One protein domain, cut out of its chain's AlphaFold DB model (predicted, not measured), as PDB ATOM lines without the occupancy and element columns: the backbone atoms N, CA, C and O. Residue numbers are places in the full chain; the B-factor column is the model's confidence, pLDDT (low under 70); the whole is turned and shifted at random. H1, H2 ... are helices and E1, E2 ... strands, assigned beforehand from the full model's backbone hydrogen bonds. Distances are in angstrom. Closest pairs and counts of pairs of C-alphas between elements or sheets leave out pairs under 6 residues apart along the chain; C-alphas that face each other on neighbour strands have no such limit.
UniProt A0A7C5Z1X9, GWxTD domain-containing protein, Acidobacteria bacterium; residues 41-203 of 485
ATOM      1  N   SER A  41      -1.073  14.039  44.588       87.56
ATOM      2  CA  SER A  41      -0.727  14.430  43.207       87.56
ATOM      3  C   SER A  41      -1.791  15.355  42.597       87.56
ATOM      4  O   SER A  41      -2.360  15.101  41.543       87.56
ATOM      5  N   GLY A  42      -2.172  16.410  43.327       84.38
ATOM      6  CA  GLY A  42      -3.307  17.282  42.967       84.38
ATOM      7  C   GLY A  42      -4.675  16.741  43.409       84.38
ATOM      8  O   GLY A  42      -5.619  17.514  43.582       84.38
ATOM      9  N   ILE A  43      -4.758  15.444  43.711       90.12
ATOM     10  CA  ILE A  43      -5.824  14.822  44.502       90.12
ATOM     11  C   ILE A  43      -5.289  14.364  45.870       90.12
ATOM     12  O   ILE A  43      -4.088  14.114  46.012       90.12
ATOM     13  N   PRO A  44      -6.147  14.259  46.907       92.44
ATOM     14  CA  PRO A  44      -5.746  13.677  48.185       92.44
ATOM     15  C   PRO A  44      -5.176  12.269  47.994       92.44
ATOM     16  O   PRO A  44      -5.792  11.458  47.305       92.44
ATOM     17  N   GLY A  45      -4.051  11.964  48.640       89.69
ATOM     18  CA  GLY A  45      -3.331  10.712  48.413       89.69
ATOM     19  C   GLY A  45      -4.146   9.449  48.691       89.69
ATOM     20  O   GLY A  45      -3.984   8.468  47.977       89.69
ATOM     21  N   TRP A  46      -5.121   9.481  49.610       91.31
ATOM     22  CA  TRP A  46      -6.056   8.361  49.825       91.31
ATOM     23  C   TRP A  46      -6.899   7.984  48.591       91.31
ATOM     24  O   TRP A  46      -7.476   6.899  48.569       91.31
ATOM     25  N   ARG A  47      -7.009   8.880  47.597       91.38
ATOM     26  CA  ARG A  47      -7.715   8.646  46.327       91.38
ATOM     27  C   ARG A  47      -6.820   8.130  45.203       91.38
ATOM     28  O   ARG A  47      -7.363   7.755  44.175       91.38
ATOM     29  N   THR A  48      -5.501   8.152  45.378       93.81
ATOM     30  CA  THR A  48      -4.567   7.585  44.395       93.81
ATOM     31  C   THR A  48      -4.502   6.072  44.533       93.81
ATOM     32  O   THR A  48      -4.773   5.542  45.614       93.81
ATOM     33  N   ASP A  49      -4.081   5.375  43.480       94.06
ATOM     34  CA  ASP A  49      -3.935   3.919  43.519       94.06
ATOM     35  C   ASP A  49      -2.907   3.485  44.567       94.06
ATOM     36  O   ASP A  49      -3.211   2.635  45.404       94.06
ATOM     37  N   ARG A  50      -1.733   4.134  44.614       94.56
ATOM     38  CA  ARG A  50      -0.721   3.887  45.658       94.56
ATOM     39  C   ARG A  50      -1.292   4.072  47.062       94.56
ATOM     40  O   ARG A  50      -1.098   3.224  47.931       94.56
ATOM     41  N   GLY A  51      -2.049   5.147  47.287       94.44
ATOM     42  CA  GLY A  51      -2.693   5.385  48.576       94.44
ATOM     43  C   GLY A  51      -3.763   4.358  48.916       94.44
ATOM     44  O   GLY A  51      -3.819   3.900  50.056       94.44
ATOM     45  N   HIS A  52      -4.575   3.948  47.944       91.69
ATOM     46  CA  HIS A  52      -5.590   2.918  48.134       91.69
ATOM     47  C   HIS A  52      -4.950   1.577  48.523       91.69
ATOM     48  O   HIS A  52      -5.330   0.987  49.535       91.69
ATOM     49  N   ILE A  53      -3.925   1.144  47.785       92.88
ATOM     50  CA  ILE A  53      -3.167  -0.082  48.070       92.88
ATOM     51  C   ILE A  53      -2.503  -0.012  49.452       92.88
ATOM     52  O   ILE A  53      -2.674  -0.929  50.257       92.88
ATOM     53  N   TYR A  54      -1.839   1.100  49.781       93.56
ATOM     54  CA  TYR A  54      -1.183   1.282  51.078       93.56
ATOM     55  C   TYR A  54      -2.171   1.255  52.251       93.56
ATOM     56  O   TYR A  54      -1.890   0.684  53.304       93.56
ATOM     57  N   ILE A  55      -3.358   1.848  52.094       91.75
ATOM     58  CA  ILE A  55      -4.404   1.813  53.124       91.75
ATOM     59  C   ILE A  55      -4.903   0.380  53.331       91.75
ATOM     60  O   ILE A  55      -4.994  -0.081  54.474       91.75
ATOM     61  N   MET A  56      -5.188  -0.323  52.237       88.06
ATOM     62  CA  MET A  56      -5.775  -1.660  52.259       88.06
ATOM     63  C   MET A  56      -4.809  -2.720  52.793       88.06
ATOM     64  O   MET A  56      -5.162  -3.465  53.709       88.06
ATOM     65  N   TYR A  57      -3.588  -2.760  52.268       89.44
ATOM     66  CA  TYR A  57      -2.634  -3.843  52.529       89.44
ATOM     67  C   TYR A  57      -1.503  -3.435  53.470       89.44
ATOM     68  O   TYR A  57      -0.939  -4.283  54.155       89.44
ATOM     69  N   GLY A  58      -1.271  -2.133  53.639       91.38
ATOM     70  CA  GLY A  58      -0.186  -1.607  54.459       91.38
ATOM     71  C   GLY A  58       1.073  -1.339  53.639       91.38
ATOM     72  O   GLY A  58       1.014  -1.361  52.404       91.38
ATOM     73  N   PRO A  59       2.202  -1.059  54.316       93.88
ATOM     74  CA  PRO A  59       3.466  -0.858  53.630       93.88
ATOM     75  C   PRO A  59       3.866  -2.129  52.870       93.88
ATOM     76  O   PRO A  59       3.708  -3.223  53.419       93.88
ATOM     77  N   PRO A  60       4.353  -2.000  51.626       95.25
ATOM     78  CA  PRO A  60       4.972  -3.115  50.919       95.25
ATOM     79  C   PRO A  60       6.251  -3.568  51.630       95.25
ATOM     80  O   PRO A  60       6.877  -2.797  52.362       95.25
ATOM     81  N   ASP A  61       6.627  -4.823  51.404       94.19
ATOM     82  CA  ASP A  61       7.857  -5.407  51.940       94.19
ATOM     83  C   ASP A  61       9.102  -4.842  51.238       94.19
ATOM     84  O   ASP A  61      10.136  -4.658  51.878       94.19
ATOM     85  N   ASP A  62       8.992  -4.538  49.940       95.19
ATOM     86  CA  ASP A  62      10.053  -3.923  49.137       95.19
ATOM     87  C   ASP A  62       9.479  -2.906  48.136       95.19
ATOM     88  O   ASP A  62       8.374  -3.089  47.610       95.19
ATOM     89  N   ILE A  63      10.224  -1.824  47.891       95.06
ATOM     90  CA  ILE A  63       9.878  -0.781  46.916       95.06
ATOM     91  C   ILE A  63      11.075  -0.541  46.004       95.06
ATOM     92  O   ILE A  63      12.096   0.002  46.427       95.06
ATOM     93  N   GLU A  64      10.899  -0.837  44.723       94.12
ATOM     94  CA  GLU A  64      11.803  -0.417  43.660       94.12
ATOM     95  C   GLU A  64      11.236   0.862  43.022       94.12
ATOM     96  O   GLU A  64      10.199   0.825  42.363       94.12
ATOM     97  N   SER A  65      11.880   2.012  43.245       93.44
ATOM     98  CA  SER A  65      11.383   3.321  42.791       93.44
ATOM     99  C   SER A  65      12.292   3.941  41.730       93.44
ATOM    100  O   SER A  65      13.502   4.066  41.925       93.44
ATOM    101  N   HIS A  66      11.684   4.379  40.626       93.75
ATOM    102  CA  HIS A  66      12.329   5.051  39.496       93.75
ATOM    103  C   HIS A  66      11.654   6.410  39.251       93.75
ATOM    104  O   HIS A  66      10.899   6.569  38.293       93.75
ATOM    105  N   PRO A  67      11.882   7.422  40.105       88.50
ATOM    106  CA  PRO A  67      11.085   8.654  40.124       88.50
ATOM    107  C   PRO A  67      11.314   9.594  38.932       88.50
ATOM    108  O   PRO A  67      10.496  10.468  38.667       88.50
ATOM    109  N   SER A  68      12.422   9.439  38.208       88.00
ATOM    110  CA  SER A  68      12.723  10.208  36.994       88.00
ATOM    111  C   SER A  68      12.425   9.446  35.704       88.00
ATOM    112  O   SER A  68      12.607  10.004  34.623       88.00
ATOM    113  N   GLY A  69      12.055   8.164  35.805       86.00
ATOM    114  CA  GLY A  69      12.190   7.232  34.689       86.00
ATOM    115  C   GLY A  69      13.637   7.163  34.181       86.00
ATOM    116  O   GLY A  69      14.585   7.400  34.943       86.00
ATOM    117  N   GLY A  70      13.801   6.892  32.885       87.88
ATOM    118  CA  GLY A  70      15.096   6.868  32.196       87.88
ATOM    119  C   GLY A  70      15.452   5.499  31.621       87.88
ATOM    120  O   GLY A  70      14.579   4.697  31.313       87.88
ATOM    121  N   THR A  71      16.742   5.237  31.416       89.50
ATOM    122  CA  THR A  71      17.192   3.949  30.872       89.50
ATOM    123  C   THR A  71      16.992   2.838  31.903       89.50
ATOM    124  O   THR A  71      17.674   2.813  32.924       89.50
ATOM    125  N   TYR A  72      16.091   1.904  31.612       89.19
ATOM    126  CA  TYR A  72      15.791   0.731  32.429       89.19
ATOM    127  C   TYR A  72      16.145  -0.541  31.663       89.19
ATOM    128  O   TYR A  72      15.871  -0.655  30.469       89.19
ATOM    129  N   VAL A  73      16.759  -1.502  32.351       88.81
ATOM    130  CA  VAL A  73      17.069  -2.824  31.803       88.81
ATOM    131  C   VAL A  73      16.068  -3.807  32.390       88.81
ATOM    132  O   VAL A  73      16.159  -4.157  33.565       88.81
ATOM    133  N   ALA A  74      15.102  -4.233  31.583       82.94
ATOM    134  CA  ALA A  74      14.031  -5.095  32.045       82.94
ATOM    135  C   ALA A  74      14.503  -6.531  32.280       82.94
ATOM    136  O   ALA A  74      15.373  -7.071  31.581       82.94
ATOM    137  N   ASN A  75      13.879  -7.161  33.273       82.06
ATOM    138  CA  ASN A  75      14.111  -8.552  33.606       82.06
ATOM    139  C   ASN A  75      13.500  -9.459  32.515       82.06
ATOM    140  O   ASN A  75      12.318  -9.309  32.214       82.06
ATOM    141  N   PRO A  76      14.240 -10.440  31.963       77.12
ATOM    142  CA  PRO A  76      13.696 -11.389  30.988       77.12
ATOM    143  C   PRO A  76      12.464 -12.180  31.460       77.12
ATOM    144  O   PRO A  76      11.678 -12.627  30.633       77.12
ATOM    145  N   ASN A  77      12.290 -12.361  32.774       76.44
ATOM    146  CA  ASN A  77      11.110 -13.024  33.341       76.44
ATOM    147  C   ASN A  77       9.856 -12.137  33.306       76.44
ATOM    148  O   ASN A  77       8.747 -12.666  33.271       76.44
ATOM    149  N   GLU A  78      10.057 -10.818  33.356       75.69
ATOM    150  CA  GLU A  78       9.026  -9.778  33.306       75.69
ATOM    151  C   GLU A  78       8.649  -9.466  31.851       75.69
ATOM    152  O   GLU A  78       7.473  -9.420  31.504       75.69
ATOM    153  N   LEU A  79       9.659  -9.292  30.996       79.75
ATOM    154  CA  LEU A  79       9.519  -9.053  29.564       79.75
ATOM    155  C   LEU A  79      10.439 -10.030  28.813       79.75
ATOM    156  O   LEU A  79      11.653  -9.829  28.777       79.75
ATOM    157  N   PRO A  80       9.903 -11.105  28.212       74.88
ATOM    158  CA  PRO A  80      10.708 -12.075  27.488       74.88
ATOM    159  C   PRO A  80      11.046 -11.542  26.096       74.88
ATOM    160  O   PRO A  80      10.207 -11.487  25.196       74.88
ATOM    161  N   TYR A  81      12.298 -11.149  25.910       73.25
ATOM    162  CA  TYR A  81      12.814 -10.635  24.644       73.25
ATOM    163  C   TYR A  81      13.124 -11.782  23.674       73.25
ATOM    164  O   TYR A  81      13.883 -12.694  24.008       73.25
ATOM    165  N   MET A  82      12.551 -11.746  22.467       65.19
ATOM    166  CA  MET A  82      12.747 -12.773  21.441       65.19
ATOM    167  C   MET A  82      13.116 -12.156  20.089       65.19
ATOM    168  O   MET A  82      12.353 -11.399  19.500       65.19
ATOM    169  N   GLY A  83      14.264 -12.556  19.542       64.19
ATOM    170  CA  GLY A  83      14.717 -12.145  18.211       64.19
ATOM    171  C   GLY A  83      16.170 -11.660  18.202       64.19
ATOM    172  O   GLY A  83      16.726 -11.380  19.259       64.19
ATOM    173  N   PRO A  84      16.808 -11.593  17.021       59.22
ATOM    174  CA  PRO A  84      18.222 -11.235  16.894       59.22
ATOM    175  C   PRO A  84      18.531  -9.777  17.272       59.22
ATOM    176  O   PRO A  84      19.650  -9.503  17.696       59.22
ATOM    177  N   ASP A  85      17.547  -8.879  17.167       67.19
ATOM    178  CA  ASP A  85      17.699  -7.436  17.409       67.19
ATOM    179  C   ASP A  85      16.977  -6.958  18.686       67.19
ATOM    180  O   ASP A  85      16.838  -5.759  18.913       67.19
ATOM    181  N   ALA A  86      16.498  -7.887  19.520       67.50
ATOM    182  CA  ALA A  86      15.717  -7.563  20.708       67.50
ATOM    183  C   ALA A  86      16.605  -7.010  21.833       67.50
ATOM    184  O   ALA A  86      17.449  -7.726  22.380       67.50
ATOM    185  N   ALA A  87      16.405  -5.743  22.205       76.00
ATOM    186  CA  ALA A  87      17.117  -5.113  23.312       76.00
ATOM    187  C   ALA A  87      16.248  -5.076  24.575       76.00
ATOM    188  O   ALA A  87      15.159  -4.508  24.575       76.00
ATOM    189  N   ASN A  88      16.777  -5.596  25.687       79.25
ATOM    190  CA  ASN A  88      16.103  -5.555  26.989       79.25
ATOM    191  C   ASN A  88      16.205  -4.206  27.710       79.25
ATOM    192  O   ASN A  88      15.841  -4.082  28.876       79.25
ATOM    193  N   THR A  89      16.754  -3.204  27.035       84.69
ATOM    194  CA  THR A  89      16.856  -1.839  27.536       84.69
ATOM    195  C   THR A  89      15.683  -1.037  26.988       84.69
ATOM    196  O   THR A  89      15.342  -1.203  25.824       84.69
ATOM    197  N   MET A  90      15.075  -0.178  27.799       86.25
ATOM    198  CA  MET A  90      13.995   0.731  27.404       86.25
ATOM    199  C   MET A  90      14.177   2.095  28.060       86.25
ATOM    200  O   MET A  90      14.886   2.219  29.060       86.25
ATOM    201  N   THR A  91      13.531   3.117  27.508       90.00
ATOM    202  CA  THR A  91      13.415   4.418  28.177       90.00
ATOM    203  C   THR A  91      12.063   4.473  28.862       90.00
ATOM    204  O   THR A  91      11.051   4.362  28.180       90.00
ATOM    205  N   THR A  92      12.023   4.644  30.181       92.50
ATOM    206  CA  THR A  92      10.772   4.597  30.939       92.50
ATOM    207  C   THR A  92      10.269   5.960  31.388       92.50
ATOM    208  O   THR A  92      11.054   6.882  31.619       92.50
ATOM    209  N   TYR A  93       8.955   6.057  31.577       94.38
ATOM    210  CA  TYR A  93       8.334   7.029  32.477       94.38
ATOM    211  C   TYR A  93       8.714   6.738  33.938       94.38
ATOM    212  O   TYR A  93       9.232   5.654  34.236       94.38
ATOM    213  N   PRO A  94       8.472   7.673  34.874       96.12
ATOM    214  CA  PRO A  94       8.549   7.373  36.290       96.12
ATOM    215  C   PRO A  94       7.656   6.191  36.664       96.12
ATOM    216  O   PRO A  94       6.484   6.151  36.290       96.12
ATOM    217  N   PHE A  95       8.202   5.231  37.405       96.00
ATOM    218  CA  PHE A  95       7.441   4.075  37.873       96.00
ATOM    219  C   PHE A  95       7.939   3.579  39.233       96.00
ATOM    220  O   PHE A  95       9.060   3.878  39.649       96.00
ATOM    221  N   GLU A  96       7.090   2.840  39.935       95.81
ATOM    222  CA  GLU A  96       7.427   2.136  41.168       95.81
ATOM    223  C   GLU A  96       6.909   0.708  41.107       95.81
ATOM    224  O   GLU A  96       5.811   0.454  40.617       95.81
ATOM    225  N   ARG A  97       7.676  -0.219  41.666       93.81
ATOM    226  CA  ARG A  97       7.268  -1.603  41.867       93.81
ATOM    227  C   ARG A  97       7.242  -1.890  43.356       93.81
ATOM    228  O   ARG A  97       8.232  -1.696  44.055       93.81
ATOM    229  N   TRP A  98       6.081  -2.303  43.838       95.69
ATOM    230  CA  TRP A  98       5.836  -2.651  45.230       95.69
ATOM    231  C   TRP A  98       5.692  -4.163  45.337       95.69
ATOM    232  O   TRP A  98       4.836  -4.756  44.675       95.69
ATOM    233  N   THR A  99       6.497  -4.774  46.197       94.38
ATOM    234  CA  THR A  99       6.477  -6.218  46.429       94.38
ATOM    235  C   THR A  99       5.900  -6.513  47.805       94.38
ATOM    236  O   THR A  99       6.327  -5.932  48.802       94.38
ATOM    237  N   TYR A 100       4.946  -7.438  47.859       93.19
ATOM    238  CA  TYR A 100       4.398  -8.002  49.086       93.19
ATOM    239  C   TYR A 100       4.700  -9.501  49.123       93.19
ATOM    240  O   TYR A 100       4.251 -10.255  48.259       93.19
ATOM    241  N   HIS A 101       5.414  -9.966  50.144       92.50
ATOM    242  CA  HIS A 101       5.722 -11.386  50.315       92.50
ATOM    243  C   HIS A 101       4.456 -12.222  50.497       92.50
ATOM    244  O   HIS A 101       4.396 -13.352  50.017       92.50
ATOM    245  N   TYR A 102       3.437 -11.670  51.161       90.19
ATOM    246  CA  TYR A 102       2.148 -12.330  51.333       90.19
ATOM    247  C   TYR A 102       1.007 -11.326  51.493       90.19
ATOM    248  O   TYR A 102       1.031 -10.481  52.388       90.19
ATOM    249  N   ILE A 103      -0.039 -11.477  50.677       87.12
ATOM    250  CA  ILE A 103      -1.305 -10.762  50.854       87.12
ATOM    251  C   ILE A 103      -2.429 -11.774  51.134       87.12
ATOM    252  O   ILE A 103      -2.725 -12.620  50.277       87.12
ATOM    253  N   PRO A 104      -3.116 -11.675  52.293       80.75
ATOM    254  CA  PRO A 104      -4.244 -12.540  52.618       80.75
ATOM    255  C   PRO A 104      -5.326 -12.521  51.530       80.75
ATOM    256  O   PRO A 104      -5.840 -11.465  51.166       80.75
ATOM    257  N   GLY A 105      -5.698 -13.703  51.034       76.94
ATOM    258  CA  GLY A 105      -6.724 -13.869  49.997       76.94
ATOM    259  C   GLY A 105      -6.243 -13.668  48.555       76.94
ATOM    260  O   GLY A 105      -7.020 -13.931  47.639       76.94
ATOM    261  N   ILE A 106      -4.986 -13.260  48.342       84.75
ATOM    262  CA  ILE A 106      -4.394 -13.101  47.004       84.75
ATOM    263  C   ILE A 106      -3.315 -14.157  46.765       84.75
ATOM    264  O   ILE A 106      -3.432 -14.919  45.807       84.75
ATOM    265  N   GLY A 107      -2.314 -14.248  47.644       84.56
ATOM    266  CA  GLY A 107      -1.214 -15.200  47.499       84.56
ATOM    267  C   GLY A 107       0.118 -14.687  48.040       84.56
ATOM    268  O   GLY A 107       0.173 -13.682  48.750       84.56
ATOM    269  N   GLU A 108       1.182 -15.413  47.706       87.56
ATOM    270  CA  GLU A 108       2.574 -15.070  48.019       87.56
ATOM    271  C   GLU A 108       3.237 -14.332  46.846       87.56
ATOM    272  O   GLU A 108       2.845 -14.533  45.697       87.56
ATOM    273  N   ASN A 109       4.259 -13.519  47.138       87.12
ATOM    274  CA  ASN A 109       5.075 -12.772  46.167       87.12
ATOM    275  C   ASN A 109       4.243 -11.929  45.185       87.12
ATOM    276  O   ASN A 109       4.376 -12.031  43.966       87.12
ATOM    277  N   VAL A 110       3.351 -11.104  45.733       90.31
ATOM    278  CA  VAL A 110       2.499 -10.207  44.954       90.31
ATOM    279  C   VAL A 110       3.289  -8.965  44.561       90.31
ATOM    280  O   VAL A 110       3.733  -8.207  45.422       90.31
ATOM    281  N   GLU A 111       3.413  -8.735  43.258       91.12
ATOM    282  CA  GLU A 111       4.073  -7.562  42.692       91.12
ATOM    283  C   GLU A 111       3.038  -6.616  42.072       91.12
ATOM    284  O   GLU A 111       2.228  -7.017  41.233       91.12
ATOM    285  N   LEU A 112       3.071  -5.350  42.484       93.38
ATOM    286  CA  LEU A 112       2.216  -4.284  41.972       93.38
ATOM    287  C   LEU A 112       3.091  -3.202  41.346       93.38
ATOM    288  O   LEU A 112       3.984  -2.673  42.001       93.38
ATOM    289  N   GLU A 113       2.830  -2.867  40.086       93.62
ATOM    290  CA  GLU A 113       3.588  -1.852  39.354       93.62
ATOM    291  C   GLU A 113       2.727  -0.609  39.145       93.62
ATOM    292  O   GLU A 113       1.584  -0.713  38.701       93.62
ATOM    293  N   PHE A 114       3.280   0.559  39.454       95.88
ATOM    294  CA  PHE A 114       2.628   1.847  39.278       95.88
ATOM    295  C   PHE A 114       3.448   2.731  38.350       95.88
ATOM    296  O   PHE A 114       4.665   2.803  38.499       95.88
ATOM    297  N   VAL A 115       2.800   3.445  37.436       95.62
ATOM    298  CA  VAL A 115       3.469   4.269  36.417       95.62
ATOM    299  C   VAL A 115       2.855   5.664  36.417       95.62
ATOM    300  O   VAL A 115       1.657   5.805  36.632       95.62
ATOM    301  N   ASP A 116       3.662   6.693  36.156       94.88
ATOM    302  CA  ASP A 116       3.198   8.058  35.884       94.88
ATOM    303  C   ASP A 116       3.616   8.502  34.467       94.88
ATOM    304  O   ASP A 116       4.636   9.176  34.290       94.88
ATOM    305  N   PRO A 117       2.826   8.170  33.427       91.00
ATOM    306  CA  PRO A 117       3.094   8.621  32.061       91.00
ATOM    307  C   PRO A 117       2.910  10.132  31.870       91.00
ATOM    308  O   PRO A 117       3.319  10.692  30.854       91.00
ATOM    309  N   THR A 118       2.247  10.798  32.819       89.62
ATOM    310  CA  THR A 118       1.856  12.209  32.715       89.62
ATOM    311  C   THR A 118       2.855  13.169  33.353       89.62
ATOM    312  O   THR A 118       2.755  14.376  33.127       89.62
ATOM    313  N   LEU A 119       3.825  12.649  34.113       89.00
ATOM    314  CA  LEU A 119       4.802  13.417  34.891       89.00
ATOM    315  C   LEU A 119       4.142  14.372  35.900       89.00
ATOM    316  O   LEU A 119       4.645  15.466  36.166       89.00
ATOM    317  N   THR A 120       2.991  13.977  36.439       88.62
ATOM    318  CA  THR A 120       2.219  14.771  37.407       88.62
ATOM    319  C   THR A 120       2.471  14.353  38.856       88.62
ATOM    320  O   THR A 120       2.024  15.033  39.783       88.62
ATOM    321  N   GLY A 121       3.193  13.252  39.068       88.00
ATOM    322  CA  GLY A 121       3.338  12.570  40.350       88.00
ATOM    323  C   GLY A 121       2.168  11.638  40.684       88.00
ATOM    324  O   GLY A 121       2.164  11.041  41.764       88.00
ATOM    325  N   GLU A 122       1.177  11.505  39.794       91.44
ATOM    326  CA  GLU A 122       0.075  10.552  39.930       91.44
ATOM    327  C   GLU A 122       0.480   9.198  39.343       91.44
ATOM    328  O   GLU A 122       0.378   8.960  38.145       91.44
ATOM    329  N   TYR A 123       0.956   8.305  40.209       94.50
ATOM    330  CA  TYR A 123       1.287   6.938  39.820       94.50
ATOM    331  C   TYR A 123       0.029   6.074  39.914       94.50
ATOM    332  O   TYR A 123      -0.472   5.831  41.021       94.50
ATOM    333  N   HIS A 124      -0.462   5.602  38.771       93.62
ATOM    334  CA  HIS A 124      -1.593   4.677  38.701       93.62
ATOM    335  C   HIS A 124      -1.108   3.235  38.590       93.62
ATOM    336  O   HIS A 124      -0.028   2.968  38.065       93.62
ATOM    337  N   LEU A 125      -1.897   2.294  39.103       93.50
ATOM    338  CA  LEU A 125      -1.574   0.874  39.056       93.50
ATOM    339  C   LEU A 125      -1.726   0.365  37.621       93.50
ATOM    340  O   LEU A 125      -2.806   0.463  37.038       93.50
ATOM    341  N   THR A 126      -0.671  -0.235  37.070       89.88
ATOM    342  CA  THR A 126      -0.696  -0.782  35.715       89.88
ATOM    343  C   THR A 126      -0.789  -2.303  35.681       89.88
ATOM    344  O   THR A 126      -0.122  -3.056  36.398       89.88
ATOM    345  N   MET A 127      -1.618  -2.775  34.762       84.25
ATOM    346  CA  MET A 127      -1.706  -4.181  34.378       84.25
ATOM    347  C   MET A 127      -0.734  -4.505  33.244       84.25
ATOM    348  O   MET A 127      -0.347  -5.664  33.097       84.25
ATOM    349  N   ASN A 128      -0.339  -3.487  32.476       85.06
ATOM    350  CA  ASN A 128       0.497  -3.611  31.300       85.06
ATOM    351  C   ASN A 128       1.950  -3.235  31.642       85.06
ATOM    352  O   ASN A 128       2.237  -2.048  31.792       85.06
ATOM    353  N   PRO A 129       2.892  -4.191  31.678       82.94
ATOM    354  CA  PRO A 129       4.296  -3.881  31.959       82.94
ATOM    355  C   PRO A 129       4.949  -2.982  30.892       82.94
ATOM    356  O   PRO A 129       5.997  -2.393  31.137       82.94
ATOM    357  N   CYS A 130       4.342  -2.837  29.710       85.06
ATOM    358  CA  CYS A 130       4.812  -1.923  28.668       85.06
ATOM    359  C   CYS A 130       4.344  -0.481  28.842       85.06
ATOM    360  O   CYS A 130       4.802   0.388  28.109       85.06
ATOM    361  N   GLU A 131       3.449  -0.192  29.786       88.62
ATOM    362  CA  GLU A 131       2.973   1.178  29.988       88.62
ATOM    363  C   GLU A 131       4.082   2.113  30.484       88.62
ATOM    364  O   GLU A 131       4.091   3.296  30.144       88.62
ATOM    365  N   LYS A 132       5.059   1.580  31.226       90.94
ATOM    366  CA  LYS A 132       6.233   2.355  31.630       90.94
ATOM    367  C   LYS A 132       7.178   2.659  30.479       90.94
ATOM    368  O   LYS A 132       7.949   3.593  30.627       90.94
ATOM    369  N   ASP A 133       7.145   1.922  29.369       89.75
ATOM    370  CA  ASP A 133       8.022   2.167  28.225       89.75
ATOM    371  C   ASP A 133       7.552   3.412  27.458       89.75
ATOM    372  O   ASP A 133       6.545   3.416  26.744       89.75
ATOM    373  N   ALA A 134       8.311   4.497  27.603       88.00
ATOM    374  CA  ALA A 134       7.999   5.786  27.008       88.00
ATOM    375  C   ALA A 134       8.035   5.751  25.478       88.00
ATOM    376  O   ALA A 134       7.380   6.575  24.835       88.00
ATOM    377  N   MET A 135       8.761   4.795  24.891       85.56
ATOM    378  CA  MET A 135       8.897   4.637  23.447       85.56
ATOM    379  C   MET A 135       8.051   3.483  22.890       85.56
ATOM    380  O   MET A 135       8.102   3.213  21.692       85.56
ATOM    381  N   ALA A 136       7.184   2.867  23.704       79.25
ATOM    382  CA  ALA A 136       6.360   1.718  23.311       79.25
ATOM    383  C   ALA A 136       5.494   1.947  22.058       79.25
ATOM    384  O   ALA A 136       5.112   0.989  21.387       79.25
ATOM    385  N   ASN A 137       5.181   3.204  21.731       76.12
ATOM    386  CA  ASN A 137       4.371   3.595  20.572       76.12
ATOM    387  C   ASN A 137       5.163   4.358  19.493       76.12
ATOM    388  O   ASN A 137       4.561   4.861  18.543       76.12
ATOM    389  N   VAL A 138       6.485   4.501  19.638       78.38
ATOM    390  CA  VAL A 138       7.332   5.236  18.689       78.38
ATOM    391  C   VAL A 138       7.728   4.305  17.542       78.38
ATOM    392  O   VAL A 138       8.470   3.354  17.770       78.38
ATOM    393  N   PRO A 139       7.284   4.559  16.295       71.00
ATOM    394  CA  PRO A 139       7.557   3.647  15.193       71.00
ATOM    395  C   PRO A 139       9.056   3.500  14.915       71.00
ATOM    396  O   PRO A 139       9.744   4.489  14.657       71.00
ATOM    397  N   GLY A 140       9.536   2.257  14.879       67.81
ATOM    398  CA  GLY A 140      10.912   1.932  14.495       67.81
ATOM    399  C   GLY A 140      11.927   1.984  15.638       67.81
ATOM    400  O   GLY A 140      13.111   1.766  15.378       67.81
ATOM    401  N   ASP A 141      11.487   2.231  16.875       71.50
ATOM    402  CA  ASP A 141      12.300   1.920  18.046       71.50
ATOM    403  C   ASP A 141      12.359   0.393  18.206       71.50
ATOM    404  O   ASP A 141      11.333  -0.268  18.260       71.50
ATOM    405  N   MET A 142      13.555  -0.192  18.206       71.50
ATOM    406  CA  MET A 142      13.755  -1.642  18.375       71.50
ATOM    407  C   MET A 142      14.138  -1.994  19.819       71.50
ATOM    408  O   MET A 142      14.650  -3.080  20.093       71.50
ATOM    409  N   THR A 143      13.929  -1.063  20.749       76.31
ATOM    410  CA  THR A 143      14.182  -1.242  22.176       76.31
ATOM    411  C   THR A 143      12.883  -1.511  22.937       76.31
ATOM    412  O   THR A 143      11.783  -1.375  22.392       76.31
ATOM    413  N   GLY A 144      12.999  -1.979  24.183       78.44
ATOM    414  CA  GLY A 144      11.847  -2.185  25.055       78.44
ATOM    415  C   GLY A 144      10.739  -3.036  24.436       78.44
ATOM    416  O   GLY A 144      11.001  -4.068  23.824       78.44
ATOM    417  N   CYS A 145       9.493  -2.600  24.597       78.88
ATOM    418  CA  CYS A 145       8.304  -3.334  24.175       78.88
ATOM    419  C   CYS A 145       8.063  -3.355  22.660       78.88
ATOM    420  O   CYS A 145       7.307  -4.198  22.174       78.88
ATOM    421  N   GLN A 146       8.723  -2.479  21.896       72.81
ATOM    422  CA  GLN A 146       8.725  -2.542  20.432       72.81
ATOM    423  C   GLN A 146       9.742  -3.568  19.893       72.81
ATOM    424  O   GLN A 146       9.517  -4.170  18.842       72.81
ATOM    425  N   GLY A 147      10.820  -3.827  20.640       65.50
ATOM    426  CA  GLY A 147      11.965  -4.660  20.256       65.50
ATOM    427  C   GLY A 147      11.755  -6.176  20.276       65.50
ATOM    428  O   GLY A 147      12.660  -6.902  20.665       65.50
ATOM    429  N   GLY A 148      10.584  -6.693  19.896       65.56
ATOM    430  CA  GLY A 148      10.360  -8.146  19.828       65.56
ATOM    431  C   GLY A 148      10.101  -8.819  21.181       65.56
ATOM    432  O   GLY A 148      10.502  -9.961  21.406       65.56
ATOM    433  N   VAL A 149       9.414  -8.133  22.098       68.25
ATOM    434  CA  VAL A 149       8.947  -8.751  23.346       68.25
ATOM    435  C   VAL A 149       7.813  -9.733  23.055       68.25
ATOM    436  O   VAL A 149       6.804  -9.389  22.433       68.25
ATOM    437  N   ALA A 150       7.960 -10.959  23.549       65.44
ATOM    438  CA  ALA A 150       6.967 -12.022  23.456       65.44
ATOM    439  C   ALA A 150       5.944 -11.948  24.602       65.44
ATOM    440  O   ALA A 150       5.749 -12.909  25.343       65.44
ATOM    441  N   ILE A 151       5.290 -10.793  24.733       65.81
ATOM    442  CA  ILE A 151       4.116 -10.602  25.592       65.81
ATOM    443  C   ILE A 151       2.836 -10.818  24.786       65.81
ATOM    444  O   ILE A 151       2.798 -10.630  23.567       65.81
ATOM    445  N   GLY A 152       1.777 -11.219  25.471       61.78
ATOM    446  CA  GLY A 152       0.499 -11.549  24.874       61.78
ATOM    447  C   GLY A 152      -0.144 -10.369  24.158       61.78
ATOM    448  O   GLY A 152       0.144  -9.198  24.430       61.78
ATOM    449  N   PRO A 153      -1.068 -10.669  23.235       61.47
ATOM    450  CA  PRO A 153      -1.585  -9.683  22.297       61.47
ATOM    451  C   PRO A 153      -2.452  -8.602  22.958       61.47
ATOM    452  O   PRO A 153      -2.740  -7.597  22.324       61.47
ATOM    453  N   ILE A 154      -2.869  -8.792  24.216       63.78
ATOM    454  CA  ILE A 154      -3.607  -7.785  24.995       63.78
ATOM    455  C   ILE A 154      -2.699  -6.606  25.369       63.78
ATOM    456  O   ILE A 154      -3.151  -5.465  25.383       63.78
ATOM    457  N   TRP A 155      -1.428  -6.878  25.668       65.31
ATOM    458  CA  TRP A 155      -0.491  -5.882  26.194       65.31
ATOM    459  C   TRP A 155       0.500  -5.375  25.154       65.31
ATOM    460  O   TRP A 155       1.119  -4.334  25.359       65.31
ATOM    461  N   ASN A 156       0.645  -6.094  24.040       67.25
ATOM    462  CA  ASN A 156       1.551  -5.712  22.974       67.25
ATOM    463  C   ASN A 156       0.926  -4.606  22.097       67.25
ATOM    464  O   ASN A 156      -0.012  -4.891  21.348       67.25
ATOM    465  N   PRO A 157       1.459  -3.369  22.117       61.16
ATOM    466  CA  PRO A 157       0.901  -2.258  21.344       61.16
ATOM    467  C   PRO A 157       1.016  -2.462  19.821       61.16
ATOM    468  O   PRO A 157       0.317  -1.801  19.056       61.16
ATOM    469  N   ASN A 158       1.861  -3.400  19.374       59.66
ATOM    470  CA  ASN A 158       2.165  -3.660  17.967       59.66
ATOM    471  C   ASN A 158       1.499  -4.928  17.403       59.66
ATOM    472  O   ASN A 158       1.636  -5.208  16.208       59.66
ATOM    473  N   LEU A 159       0.768  -5.704  18.216       60.47
ATOM    474  CA  LEU A 159       0.046  -6.893  17.750       60.47
ATOM    475  C   LEU A 159      -1.424  -6.568  17.463       60.47
ATOM    476  O   LEU A 159      -2.261  -6.499  18.357       60.47
ATOM    477  N   VAL A 160      -1.773  -6.452  16.180       53.22
ATOM    478  CA  VAL A 160      -3.176  -6.443  15.744       53.22
ATOM    479  C   VAL A 160      -3.670  -7.887  15.643       53.22
ATOM    480  O   VAL A 160      -3.283  -8.619  14.728       53.22
ATOM    481  N   ILE A 161      -4.557  -8.302  16.554       52.97
ATOM    482  CA  ILE A 161      -5.227  -9.607  16.464       52.97
ATOM    483  C   ILE A 161      -6.122  -9.607  15.223       52.97
ATOM    484  O   ILE A 161      -7.201  -9.012  15.202       52.97
ATOM    485  N   SER A 162      -5.693 -10.303  14.176       47.25
ATOM    486  CA  SER A 162      -6.549 -10.607  13.031       47.25
ATOM    487  C   SER A 162      -7.304 -11.917  13.306       47.25
ATOM    488  O   SER A 162      -6.686 -12.889  13.741       47.25
ATOM    489  N   PRO A 163      -8.626 -12.004  13.045       46.38
ATOM    490  CA  PRO A 163      -9.419 -13.214  13.311       46.38
ATOM    491  C   PRO A 163      -8.859 -14.499  12.674       46.38
ATOM    492  O   PRO A 163      -9.051 -15.591  13.200       46.38
ATOM    493  N   SER A 164      -8.112 -14.374  11.575       48.47
ATOM    494  CA  SER A 164      -7.412 -15.477  10.904       48.47
ATOM    495  C   SER A 164      -6.262 -16.086  11.715       48.47
ATOM    496  O   SER A 164      -5.878 -17.218  11.443       48.47
ATOM    497  N   GLN A 165      -5.713 -15.372  12.704       46.06
ATOM    498  CA  GLN A 165      -4.675 -15.882  13.611       46.06
ATOM    499  C   GLN A 165      -5.250 -16.657  14.810       46.06
ATOM    500  O   GLN A 165      -4.522 -17.408  15.451       46.06
ATOM    501  N   LEU A 166      -6.553 -16.522  15.088       47.69
ATOM    502  CA  LEU A 166      -7.277 -17.302  16.103       47.69
ATOM    503  C   LEU A 166      -7.757 -18.661  15.566       47.69
ATOM    504  O   LEU A 166      -7.896 -19.618  16.326       47.69
ATOM    505  N   SER A 167      -7.989 -18.776  14.253       45.31
ATOM    506  CA  SER A 167      -8.238 -20.062  13.597       45.31
ATOM    507  C   SER A 167      -6.896 -20.735  13.314       45.31
ATOM    508  O   SER A 167      -6.239 -20.380  12.341       45.31
ATOM    509  N   GLY A 168      -6.470 -21.654  14.183       45.00
ATOM    510  CA  GLY A 168      -5.141 -22.289  14.210       45.00
ATOM    511  C   GLY A 168      -4.727 -23.085  12.966       45.00
ATOM    512  O   GLY A 168      -4.477 -24.283  13.047       45.00
ATOM    513  N   ASN A 169      -4.617 -22.428  11.814       44.06
ATOM    514  CA  ASN A 169      -4.153 -23.007  10.566       44.06
ATOM    515  C   ASN A 169      -3.179 -22.041   9.877       44.06
ATOM    516  O   ASN A 169      -3.496 -21.445   8.850       44.06
ATOM    517  N   SER A 170      -1.984 -21.879  10.452       41.09
ATOM    518  CA  SER A 170      -0.835 -21.336   9.724       41.09
ATOM    519  C   SER A 170       0.250 -22.411   9.637       41.09
ATOM    520  O   SER A 170       0.844 -22.839  10.620       41.09
ATOM    521  N   SER A 171       0.447 -22.908   8.418       41.25
ATOM    522  CA  SER A 171       1.415 -23.937   8.027       41.25
ATOM    523  C   SER A 171       2.705 -23.328   7.461       41.25
ATOM    524  O   SER A 171       3.404 -23.949   6.662       41.25
ATOM    525  N   SER A 172       3.048 -22.107   7.872       38.66
ATOM    526  CA  SER A 172       4.311 -21.450   7.534       38.66
ATOM    527  C   SER A 172       5.134 -21.287   8.807       38.66
ATOM    528  O   SER A 172       4.715 -20.582   9.718       38.66
ATOM    529  N   GLY A 173       6.285 -21.962   8.870       42.97
ATOM    530  CA  GLY A 173       7.198 -22.049  10.020       42.97
ATOM    531  C   GLY A 173       7.904 -20.747  10.418       42.97
ATOM    532  O   GLY A 173       9.124 -20.708  10.511       42.97
ATOM    533  N   SER A 174       7.138 -19.691  10.664       43.41
ATOM    534  CA  SER A 174       7.570 -18.428  11.254       43.41
ATOM    535  C   SER A 174       6.325 -17.726  11.790       43.41
ATOM    536  O   SER A 174       5.639 -17.024  11.050       43.41
ATOM    537  N   GLY A 175       6.014 -17.951  13.063       40.97
ATOM    538  CA  GLY A 175       4.886 -17.311  13.739       40.97
ATOM    539  C   GLY A 175       4.088 -18.307  14.563       40.97
ATOM    540  O   GLY A 175       2.974 -18.663  14.192       40.97
ATOM    541  N   SER A 176       4.662 -18.770  15.675       39.16
ATOM    542  CA  SER A 176       3.910 -19.475  16.716       39.16
ATOM    543  C   SER A 176       2.813 -18.543  17.234       39.16
ATOM    544  O   SER A 176       3.069 -17.632  18.016       39.16
ATOM    545  N   GLY A 177       1.607 -18.724  16.703       41.22
ATOM    546  CA  GLY A 177       0.479 -17.821  16.880       41.22
ATOM    547  C   GLY A 177      -0.019 -17.735  18.321       41.22
ATOM    548  O   GLY A 177      -0.378 -18.742  18.925       41.22
ATOM    549  N   ALA A 178      -0.068 -16.498  18.817       46.69
ATOM    550  CA  ALA A 178      -1.078 -15.875  19.682       46.69
ATOM    551  C   ALA A 178      -1.466 -16.485  21.050       46.69
ATOM    552  O   ALA A 178      -2.068 -15.766  21.839       46.69
ATOM    553  N   MET A 179      -1.143 -17.739  21.375       41.50
ATOM    554  CA  MET A 179      -1.471 -18.357  22.677       41.50
ATOM    555  C   MET A 179      -0.288 -19.065  23.357       41.50
ATOM    556  O   MET A 179      -0.473 -19.716  24.378       41.50
ATOM    557  N   VAL A 180       0.922 -18.974  22.793       43.22
ATOM    558  CA  VAL A 180       2.117 -19.702  23.280       43.22
ATOM    559  C   VAL A 180       3.044 -18.817  24.136       43.22
ATOM    560  O   VAL A 180       4.048 -19.300  24.651       43.22
ATOM    561  N   THR A 181       2.728 -17.531  24.333       50.12
ATOM    562  CA  THR A 181       3.545 -16.615  25.162       50.12
ATOM    563  C   THR A 181       3.423 -16.893  26.665       50.12
ATOM    564  O   THR A 181       4.368 -16.637  27.410       50.12
ATOM    565  N   SER A 182       2.331 -17.532  27.093       48.09
ATOM    566  CA  SER A 182       2.054 -17.930  28.483       48.09
ATOM    567  C   SER A 182       3.046 -18.946  29.072       48.09
ATOM    568  O   SER A 182       3.134 -19.094  30.285       48.09
ATOM    569  N   ASN A 183       3.847 -19.626  28.239       49.59
ATOM    570  CA  ASN A 183       4.868 -20.581  28.697       49.59
ATOM    571  C   ASN A 183       6.286 -19.987  28.809       49.59
ATOM    572  O   ASN A 183       7.210 -20.717  29.171       49.59
ATOM    573  N   ILE A 184       6.487 -18.715  28.449       60.97
ATOM    574  CA  ILE A 184       7.816 -18.070  28.423       60.97
ATOM    575  C   ILE A 184       7.938 -17.010  29.524       60.97
ATOM    576  O   ILE A 184       9.013 -16.856  30.100       60.97
ATOM    577  N   MET A 185       6.846 -16.315  29.854       65.50
ATOM    578  CA  MET A 185       6.813 -15.429  31.017       65.50
ATOM    579  C   MET A 185       6.789 -16.212  32.327       65.50
ATOM    580  O   MET A 185       6.254 -17.319  32.409       65.50
ATOM    581  N   GLY A 186       7.345 -15.614  33.385       67.56
ATOM    582  CA  GLY A 186       7.084 -16.109  34.733       67.56
ATOM    583  C   GLY A 186       5.577 -16.087  35.001       67.56
ATOM    584  O   GLY A 186       4.899 -15.150  34.590       67.56
ATOM    585  N   ALA A 187       5.044 -17.090  35.705       72.50
ATOM    586  CA  ALA A 187       3.598 -17.222  35.923       72.50
ATOM    587  C   ALA A 187       2.943 -15.944  36.493       72.50
ATOM    588  O   ALA A 187       1.806 -15.642  36.156       72.50
ATOM    589  N   GLN A 188       3.661 -15.161  37.302       70.12
ATOM    590  CA  GLN A 188       3.178 -13.890  37.860       70.12
ATOM    591  C   GLN A 188       3.056 -12.737  36.840       70.12
ATOM    592  O   GLN A 188       2.346 -11.768  37.099       70.12
ATOM    593  N   TYR A 189       3.725 -12.837  35.688       73.50
ATOM    594  CA  TYR A 189       3.704 -11.842  34.609       73.50
ATOM    595  C   TYR A 189       2.792 -12.246  33.436       73.50
ATOM    596  O   TYR A 189       2.579 -11.442  32.531       73.50
ATOM    597  N   ASP A 190       2.215 -13.454  33.474       76.75
ATOM    598  CA  ASP A 190       1.207 -13.916  32.513       76.75
ATOM    599  C   ASP A 190      -0.013 -12.981  32.483       76.75
ATOM    600  O   ASP A 190      -0.440 -12.436  33.508       76.75
ATOM    601  N   GLU A 191      -0.594 -12.788  31.299       72.81
ATOM    602  CA  GLU A 191      -1.606 -11.759  31.073       72.81
ATOM    603  C   GLU A 191      -2.880 -12.020  31.870       72.81
ATOM    604  O   GLU A 191      -3.473 -11.086  32.416       72.81
ATOM    605  N   PHE A 192      -3.287 -13.287  31.972       77.56
ATOM    606  CA  PHE A 192      -4.477 -13.672  32.718       77.56
ATOM    607  C   PHE A 192      -4.232 -13.623  34.221       77.56
ATOM    608  O   PHE A 192      -5.121 -13.205  34.961       77.56
ATOM    609  N   ASN A 193      -3.026 -13.974  34.673       80.12
ATOM    610  CA  ASN A 193      -2.673 -13.884  36.088       80.12
ATOM    611  C   ASN A 193      -2.566 -12.427  36.561       80.12
ATOM    612  O   ASN A 193      -3.052 -12.115  37.646       80.12
ATOM    613  N   ARG A 194      -2.033 -11.507  35.742       82.50
ATOM    614  CA  ARG A 194      -2.069 -10.062  36.047       82.50
ATOM    615  C   ARG A 194      -3.492  -9.501  36.025       82.50
ATOM    616  O   ARG A 194      -3.834  -8.692  36.888       82.50
ATOM    617  N   LEU A 195      -4.336  -9.948  35.087       83.12
ATOM    618  CA  LEU A 195      -5.763  -9.592  35.051       83.12
ATOM    619  C   LEU A 195      -6.504 -10.042  36.315       83.12
ATOM    620  O   LEU A 195      -7.237  -9.257  36.917       83.12
ATOM    621  N   ASP A 196      -6.287 -11.286  36.732       84.19
ATOM    622  CA  ASP A 196      -6.867 -11.850  37.947       84.19
ATOM    623  C   ASP A 196      -6.337 -11.151  39.209       84.19
ATOM    624  O   ASP A 196      -7.123 -10.779  40.083       84.19
ATOM    625  N   LEU A 197      -5.029 -10.876  39.282       86.31
ATOM    626  CA  LEU A 197      -4.419 -10.126  40.382       86.31
ATOM    627  C   LEU A 197      -5.033  -8.729  40.521       86.31
ATOM    628  O   LEU A 197      -5.440  -8.345  41.617       86.31
ATOM    629  N   TYR A 198      -5.155  -7.985  39.422       85.88
ATOM    630  CA  TYR A 198      -5.766  -6.655  39.433       85.88
ATOM    631  C   TYR A 198      -7.241  -6.709  39.847       85.88
ATOM    632  O   TYR A 198      -7.710  -5.879  40.623       85.88
ATOM    633  N   ALA A 199      -7.992  -7.717  39.398       85.06
ATOM    634  CA  ALA A 199      -9.365  -7.898  39.857       85.06
ATOM    635  C   ALA A 199      -9.428  -8.186  41.369       85.06
ATOM    636  O   ALA A 199     -10.324  -7.685  42.046       85.06
ATOM    637  N   LYS A 200      -8.486  -8.968  41.908       85.81
ATOM    638  CA  LYS A 200      -8.415  -9.333  43.332       85.81
ATOM    639  C   LYS A 200      -7.935  -8.194  44.233       85.81
ATOM    640  O   LYS A 200      -8.448  -8.066  45.341       85.81
ATOM    641  N   ILE A 201      -7.003  -7.355  43.781       86.06
ATOM    642  CA  ILE A 201      -6.414  -6.279  44.599       86.06
ATOM    643  C   ILE A 201      -7.403  -5.134  44.882       86.06
ATOM    644  O   ILE A 201      -7.294  -4.432  45.885       86.06
ATOM    645  N   PHE A 202      -8.409  -4.965  44.021       82.06
ATOM    646  CA  PHE A 202      -9.508  -4.018  44.236       82.06
ATOM    647  C   PHE A 202     -10.778  -4.671  44.777       82.06
ATOM    648  O   PHE A 202     -11.758  -3.974  45.056       82.06
ATOM    649  N   GLN A 203     -10.796  -5.997  44.938       77.25
ATOM    650  CA  GLN A 203     -11.932  -6.639  45.576       77.25
ATOM    651  C   GLN A 203     -12.006  -6.215  47.044       77.25
ATOM    652  O   GLN A 203     -10.986  -6.156  47.738       77.25
TER     653      GLN A 203
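What this domain is: This is residues 41 to 203 of the 485 residues of the protein "GWxTD domain-containing protein" of Acidobacteria bacterium (UniProt A0A7C5Z1X9). Little regular structure: a twisted four-stranded sheet, E1 E4 E5 E6, lies toward one end with H1 and H3 on its opposite faces, the E2-E3 hairpin is beyond it, and long loops run off to the other end, where H2 lies far out. Of 163 printed residues, 58 are in three named helices and six strands, H1 E1 E2 E3 E4 E5 E6 H2 H3, class mixed; the sheet E1 E4 E5 E6 is antiparallel. It is compact, radius of gyration of the C-alphas 16.9 A, spanning 54 by 34 by 24 A.

Where its parts are: Find C-alpha 49 at (-3.935, 3.919, 43.519), where H1 (49 to 57) begins. Next come E1 (62 to 66), E2 (70 to 73), E3 (89 to 92), E4 (95 to 103, 21.6 A), E5 (107 to 115, 22.9 A), E6 (124 to 126), H2 (163 to 166) and H3 (191 to 201), ending at (-6.414, -6.279, 44.599).

How they stand to each other: Within hydrogen-bond range are N 64 and O 97 (E1, E4), 2.9 A, and, each 2.8 A, N 98 and O 112 (hairpin E4, E5), N 126 and O 113 (hairpin E5, E6) and N 72 and O 90 (hairpin E2, E3). E4 E5 E6 form a meander, successive antiparallel neighbours. H1 runs along E5, height over the sheet 8.8 A; H3, on the opposite face, runs across, 8.3 A. H1 and H3 have every O i to N i+4 pair within range; H2 is too short for one.

The domain as a whole: C-alphas 44 and 171 are farthest apart, 55.5 A. The printed part has no cut; E2 to E3, E6 to H2 and H2 to H3 are long links. Residues 82 to 86, 140 and 147 to 186 have pLDDT under 70.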